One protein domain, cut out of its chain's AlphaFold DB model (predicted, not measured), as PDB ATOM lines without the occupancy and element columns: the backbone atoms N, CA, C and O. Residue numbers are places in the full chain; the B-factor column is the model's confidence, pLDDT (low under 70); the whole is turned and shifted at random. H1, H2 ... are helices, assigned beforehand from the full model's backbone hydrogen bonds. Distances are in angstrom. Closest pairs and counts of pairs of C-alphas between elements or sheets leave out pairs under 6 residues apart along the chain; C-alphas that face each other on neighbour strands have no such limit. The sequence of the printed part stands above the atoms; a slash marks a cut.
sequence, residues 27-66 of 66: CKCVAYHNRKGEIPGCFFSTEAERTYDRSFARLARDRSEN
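What this domain is: This is residues 27 to 66 of the 66 residues of an uncharacterized protein of Geoalkalibacter subterraneus (UniProt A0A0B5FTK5). One short helix, H1, lies at one end of an elongated body, and a long link leads from it to the other end, where the small helix H2 and the longer helix H3 lie near each other, joined by a loop. No two of the three helices touch: H1 stands apart from H2 and H3, and H2 is near H3. The printed part has 40 residues, with three named helices in the order H1, H2, H3 and no named strand; the class is all helix. The whole is compact, with a radius of gyration of the C-alphas of 9.7 A, and its C-alphas span 27 by 16 by 15 A.

How they stand to each other: H1, residues 27 to 34, is apart from H2, residues 46 to 49. H1 is also apart from H3, residues 56 to 64. H2 and H3 are close but not clearly touching, with 2 pairs of C-alphas within 8 A; their closest C-alphas, those of Ala 48 and Asp 62, are 6.5 A apart. Their centres are 10.9 A apart. In H1 and H3 every O i to N i+4 pair is within hydrogen-bond range, and H2 is too short for such a pair.

Where its parts are: H1 begins at C-alpha 27, at (-9.154, 35.987, -37.586), and runs 10.5 A from first to last C-alpha. H2 begins at C-alpha 46, at (-14.030, 19.749, -27.624), and measures 5.2 A. H3, the longest helix with 9 residues, runs 12.4 A and ends at C-alpha 64, at (-26.606, 17.667, -35.081).

The domain as a whole: The two C-alphas farthest apart, those of Lys 28 and Glu 65, are 27.8 A apart. The printed part has no cut and ends at Asn 66, the chain's last residue. The link from H1 to H2 is long, with 11 residues, and that from H2 to H3 is short, with 6. The mean pLDDT of the printed part is 94.6, and residue 66 is under 70.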
ATOM      1  N   CYS A  27      -9.386  35.605 -36.187       92.81
ATOM      2  CA  CYS A  27      -9.154  35.987 -37.586       92.81
ATOM      3  C   CYS A  27      -7.983  35.218 -38.226       92.81
ATOM      4  O   CYS A  27      -8.065  34.807 -39.384       92.81
ATOM      5  N   LYS A  28      -6.905  34.960 -37.467       94.00
ATOM      6  CA  LYS A  28      -5.758  34.171 -37.949       94.00
ATOM      7  C   LYS A  28      -6.129  32.697 -38.132       94.00
ATOM      8  O   LYS A  28      -5.668  32.087 -39.096       94.00
ATOM      9  N   CYS A  29      -6.959  32.138 -37.248       94.94
ATOM     10  CA  CYS A  29      -7.475  30.774 -37.369       94.94
ATOM     11  C   CYS A  29      -8.351  30.616 -38.613       94.94
ATOM     12  O   CYS A  29      -8.086  29.725 -39.417       94.94
ATOM     13  N   VAL A  30      -9.340  31.501 -38.801       94.75
ATOM     14  CA  VAL A  30     -10.228  31.490 -39.976       94.75
ATOM     15  C   VAL A  30      -9.408  31.589 -41.256       94.75
ATOM     16  O   VAL A  30      -9.532  30.732 -42.124       94.75
ATOM     17  N   ALA A  31      -8.504  32.568 -41.353       94.06
ATOM     18  CA  ALA A  31      -7.677  32.734 -42.542       94.06
ATOM     19  C   ALA A  31      -6.802  31.499 -42.826       94.06
ATOM     20  O   ALA A  31      -6.627  31.122 -43.981       94.06
ATOM     21  N   TYR A  32      -6.232  30.876 -41.791       94.88
ATOM     22  CA  TYR A  32      -5.363  29.710 -41.940       94.88
ATOM     23  C   TYR A  32      -6.124  28.443 -42.342       94.88
ATOM     24  O   TYR A  32      -5.748  27.818 -43.331       94.88
ATOM     25  N   HIS A  33      -7.181  28.084 -41.611       96.44
ATOM     26  CA  HIS A  33      -7.946  26.864 -41.872       96.44
ATOM     27  C   HIS A  33      -8.741  26.963 -43.176       96.44
ATOM     28  O   HIS A  33      -8.721  26.017 -43.958       96.44
ATOM     29  N   ASN A  34      -9.299  28.134 -43.508       95.25
ATOM     30  CA  ASN A  34      -9.995  28.330 -44.782       95.25
ATOM     31  C   ASN A  34      -9.083  28.058 -45.992       95.25
ATOM     32  O   ASN A  34      -9.495  27.405 -46.943       95.25
ATOM     33  N   ARG A  35      -7.807  28.476 -45.941       96.19
ATOM     34  CA  ARG A  35      -6.826  28.158 -47.002       96.19
ATOM     35  C   ARG A  35      -6.517  26.664 -47.129       96.19
ATOM     36  O   ARG A  35      -5.981  26.253 -48.150       96.19
ATOM     37  N   LYS A  36      -6.817  25.872 -46.099       95.94
ATOM     38  CA  LYS A  36      -6.660  24.414 -46.075       95.94
ATOM     39  C   LYS A  36      -7.960  23.662 -46.373       95.94
ATOM     40  O   LYS A  36      -7.942  22.439 -46.377       95.94
ATOM     41  N   GLY A  37      -9.071  24.365 -46.611       96.50
ATOM     42  CA  GLY A  37     -10.394  23.739 -46.715       96.50
ATOM     43  C   GLY A  37     -10.901  23.168 -45.384       96.50
ATOM     44  O   GLY A  37     -11.745  22.278 -45.379       96.50
ATOM     45  N   GLU A  38     -10.375  23.664 -44.265       97.31
ATOM     46  CA  GLU A  38     -10.709  23.235 -42.909       97.31
ATOM     47  C   GLU A  38     -11.545  24.300 -42.184       97.31
ATOM     48  O   GLU A  38     -11.458  25.501 -42.460       97.31
ATOM     49  N   ILE A  39     -12.293  23.861 -41.177       97.25
ATOM     50  CA  ILE A  39     -13.007  24.724 -40.240       97.25
ATOM     51  C   ILE A  39     -12.156  24.936 -38.976       97.25
ATOM     52  O   ILE A  39     -11.564  23.983 -38.476       97.25
ATOM     53  N   PRO A  40     -12.081  26.155 -38.409       96.44
ATOM     54  CA  PRO A  40     -11.382  26.367 -37.146       96.44
ATOM     55  C   PRO A  40     -11.959  25.533 -35.996       96.44
ATOM     56  O   PRO A  40     -13.173  25.404 -35.865       96.44
ATOM     57  N   GLY A  41     -11.092  25.065 -35.095       95.19
ATOM     58  CA  GLY A  41     -11.504  24.190 -33.993       95.19
ATOM     59  C   GLY A  41     -12.627  24.739 -33.110       95.19
ATOM     60  O   GLY A  41     -13.515  23.992 -32.732       95.19
ATOM     61  N   CYS A  42     -12.667  26.060 -32.886       95.06
ATOM     62  CA  CYS A  42     -13.702  26.744 -32.091       95.06
ATOM     63  C   CYS A  42     -15.144  26.584 -32.601       95.06
ATOM     64  O   CYS A  42     -16.071  27.002 -31.917       95.06
ATOM     65  N   PHE A  43     -15.347  26.032 -33.797       95.38
ATOM     66  CA  PHE A  43     -16.679  25.751 -34.333       95.38
ATOM     67  C   PHE A  43     -17.214  24.374 -33.928       95.38
ATOM     68  O   PHE A  43     -18.414  24.147 -34.111       95.38
ATOM     69  N   PHE A  44     -16.340  23.511 -33.406       96.00
ATOM     70  CA  PHE A  44     -16.616  22.148 -32.970       96.00
ATOM     71  C   PHE A  44     -16.681  22.055 -31.442       96.00
ATOM     72  O   PHE A  44     -16.035  22.836 -30.728       96.00
ATOM     73  N   SER A  45     -17.382  21.037 -30.944       94.31
ATOM     74  CA  SER A  45     -17.231  20.555 -29.574       94.31
ATOM     75  C   SER A  45     -15.779  20.145 -29.296       94.31
ATOM     76  O   SER A  45     -15.013  19.791 -30.201       94.31
ATOM     77  N   THR A  46     -15.383  20.164 -28.022       92.50
ATOM     78  CA  THR A  46     -14.030  19.749 -27.624       92.50
ATOM     79  C   THR A  46     -13.740  18.306 -28.047       92.50
ATOM     80  O   THR A  46     -12.631  18.017 -28.493       92.50
ATOM     81  N   GLU A  47     -14.726  17.408 -27.957       93.69
ATOM     82  CA  GLU A  47     -14.556  16.004 -28.344       93.69
ATOM     83  C   GLU A  47     -14.390  15.836 -29.857       93.69
ATOM     84  O   GLU A  47     -13.504  15.101 -30.299       93.69
ATOM     85  N   ALA A  48     -15.164  16.559 -30.671       95.75
ATOM     86  CA  ALA A  48     -14.990  16.518 -32.118       95.75
ATOM     87  C   ALA A  48     -13.644  17.114 -32.559       95.75
ATOM     88  O   ALA A  48     -12.931  16.482 -33.345       95.75
ATOM     89  N   GLU A  49     -13.234  18.258 -32.001       95.75
ATOM     90  CA  GLU A  49     -11.952  18.899 -32.330       95.75
ATOM     91  C   GLU A  49     -10.737  18.038 -31.936       95.75
ATOM     92  O   GLU A  49      -9.692  18.106 -32.587       95.75
ATOM     93  N   ARG A  50     -10.845  17.173 -30.914       95.56
ATOM     94  CA  ARG A  50      -9.778  16.209 -30.562       95.56
ATOM     95  C   ARG A  50      -9.514  15.166 -31.646       95.56
ATOM     96  O   ARG A  50      -8.439  14.574 -31.652       95.56
ATOM     97  N   THR A  51     -10.457  14.943 -32.561       95.62
ATOM     98  CA  THR A  51     -10.266  14.004 -33.679       95.62
ATOM     99  C   THR A  51      -9.528  14.615 -34.867       95.62
ATOM    100  O   THR A  51      -9.131  13.882 -35.767       95.62
ATOM    101  N   TYR A  52      -9.342  15.940 -34.874       94.75
ATOM    102  CA  TYR A  52      -8.676  16.711 -35.930       94.75
ATOM    103  C   TYR A  52      -9.307  16.621 -37.331       94.75
ATOM    104  O   TYR A  52      -8.790  17.231 -38.268       94.75
ATOM    105  N   ASP A  53     -10.447  15.943 -37.481       97.06
ATOM    106  CA  ASP A  53     -11.272  16.004 -38.686       97.06
ATOM    107  C   ASP A  53     -12.029  17.337 -38.711       97.06
ATOM    108  O   ASP A  53     -13.121  17.481 -38.165       97.06
ATOM    109  N   ARG A  54     -11.409  18.333 -39.342       96.31
ATOM    110  CA  ARG A  54     -11.943  19.695 -39.464       96.31
ATOM    111  C   ARG A  54     -12.746  19.909 -40.748       96.31
ATOM    112  O   ARG A  54     -12.805  21.028 -41.259       96.31
ATOM    113  N   SER A  55     -13.339  18.850 -41.297       97.69
ATOM    114  CA  SER A  55     -14.181  18.930 -42.492       97.69
ATOM    115  C   SER A  55     -15.566  19.522 -42.196       97.69
ATOM    116  O   SER A  55     -16.086  19.442 -41.081       97.69
ATOM    117  N   PHE A  56     -16.220  20.067 -43.228       96.94
ATOM    118  CA  PHE A  56     -17.619  20.504 -43.138       96.94
ATOM    119  C   PHE A  56     -18.565  19.362 -42.739       96.94
ATOM    120  O   PHE A  56     -19.491  19.576 -41.960       96.94
ATOM    121  N   ALA A  57     -18.326  18.147 -43.246       97.38
ATOM    122  CA  ALA A  57     -19.129  16.973 -42.914       97.38
ATOM    123  C   ALA A  57     -19.030  16.633 -41.424       97.38
ATOM    124  O   ALA A  57     -20.043  16.333 -40.791       97.38
ATOM    125  N   ARG A  58     -17.823  16.725 -40.849       97.25
ATOM    126  CA  ARG A  58     -17.646  16.508 -39.418       97.25
ATOM    127  C   ARG A  58     -18.329  17.583 -38.585       97.25
ATOM    128  O   ARG A  58     -18.984  17.240 -37.606       97.25
ATOM    129  N   LEU A  59     -18.232  18.847 -39.000       97.44
ATOM    130  CA  LEU A  59     -18.901  19.956 -38.315       97.44
ATOM    131  C   LEU A  59     -20.421  19.769 -38.298       97.44
ATOM    132  O   LEU A  59     -21.058  19.977 -37.271       97.44
ATOM    133  N   ALA A  60     -21.003  19.374 -39.433       97.38
ATOM    134  CA  ALA A  60     -22.439  19.151 -39.545       97.38
ATOM    135  C   ALA A  60     -22.924  18.042 -38.598       97.38
ATOM    136  O   ALA A  60     -23.938  18.223 -37.933       97.38
ATOM    137  N   ARG A  61     -22.176  16.931 -38.500       97.19
ATOM    138  CA  ARG A  61     -22.481  15.838 -37.561       97.19
ATOM    139  C   ARG A  61     -22.389  16.297 -36.109       97.19
ATOM    140  O   ARG A  61     -23.354  16.156 -35.369       97.19
ATOM    141  N   ASP A  62     -21.276  16.930 -35.740       96.44
ATOM    142  CA  ASP A  62     -21.045  17.436 -34.381       96.44
ATOM    143  C   ASP A  62     -22.153  18.399 -33.921       96.44
ATOM    144  O   ASP A  62     -22.593  18.343 -32.780       96.44
ATOM    145  N   ARG A  63     -22.667  19.247 -34.818       94.44
ATOM    146  CA  ARG A  63     -23.765  20.182 -34.513       94.44
ATOM    147  C   ARG A  63     -25.166  19.582 -34.569       94.44
ATOM    148  O   ARG A  63     -26.110  20.254 -34.181       94.44
ATOM    149  N   SER A  64     -25.322  18.379 -35.110       94.69
ATOM    150  CA  SER A  64     -26.606  17.667 -35.081       94.69
ATOM    151  C   SER A  64     -26.797  16.838 -33.810       94.69
ATOM    152  O   SER A  64     -27.914  16.432 -33.509       94.69
ATOM    153  N   GLU A  65     -25.707  16.588 -33.084       84.06
ATOM    154  CA  GLU A  65     -25.650  15.721 -31.901       84.06
ATOM    155  C   GLU A  65     -25.527  16.513 -30.583       84.06
ATOM    156  O   GLU A  65     -25.612  15.916 -29.510       84.06
ATOM    157  N   ASN A  66     -25.358  17.840 -30.662       65.12
ATOM    158  CA  ASN A  66     -25.212  18.783 -29.544       65.12
ATOM    159  C   ASN A  66     -26.256  19.900 -29.629       65.12
ATOM    160  O   ASN A  66     -26.671  20.393 -28.557       65.12
TER     161      ASN A  66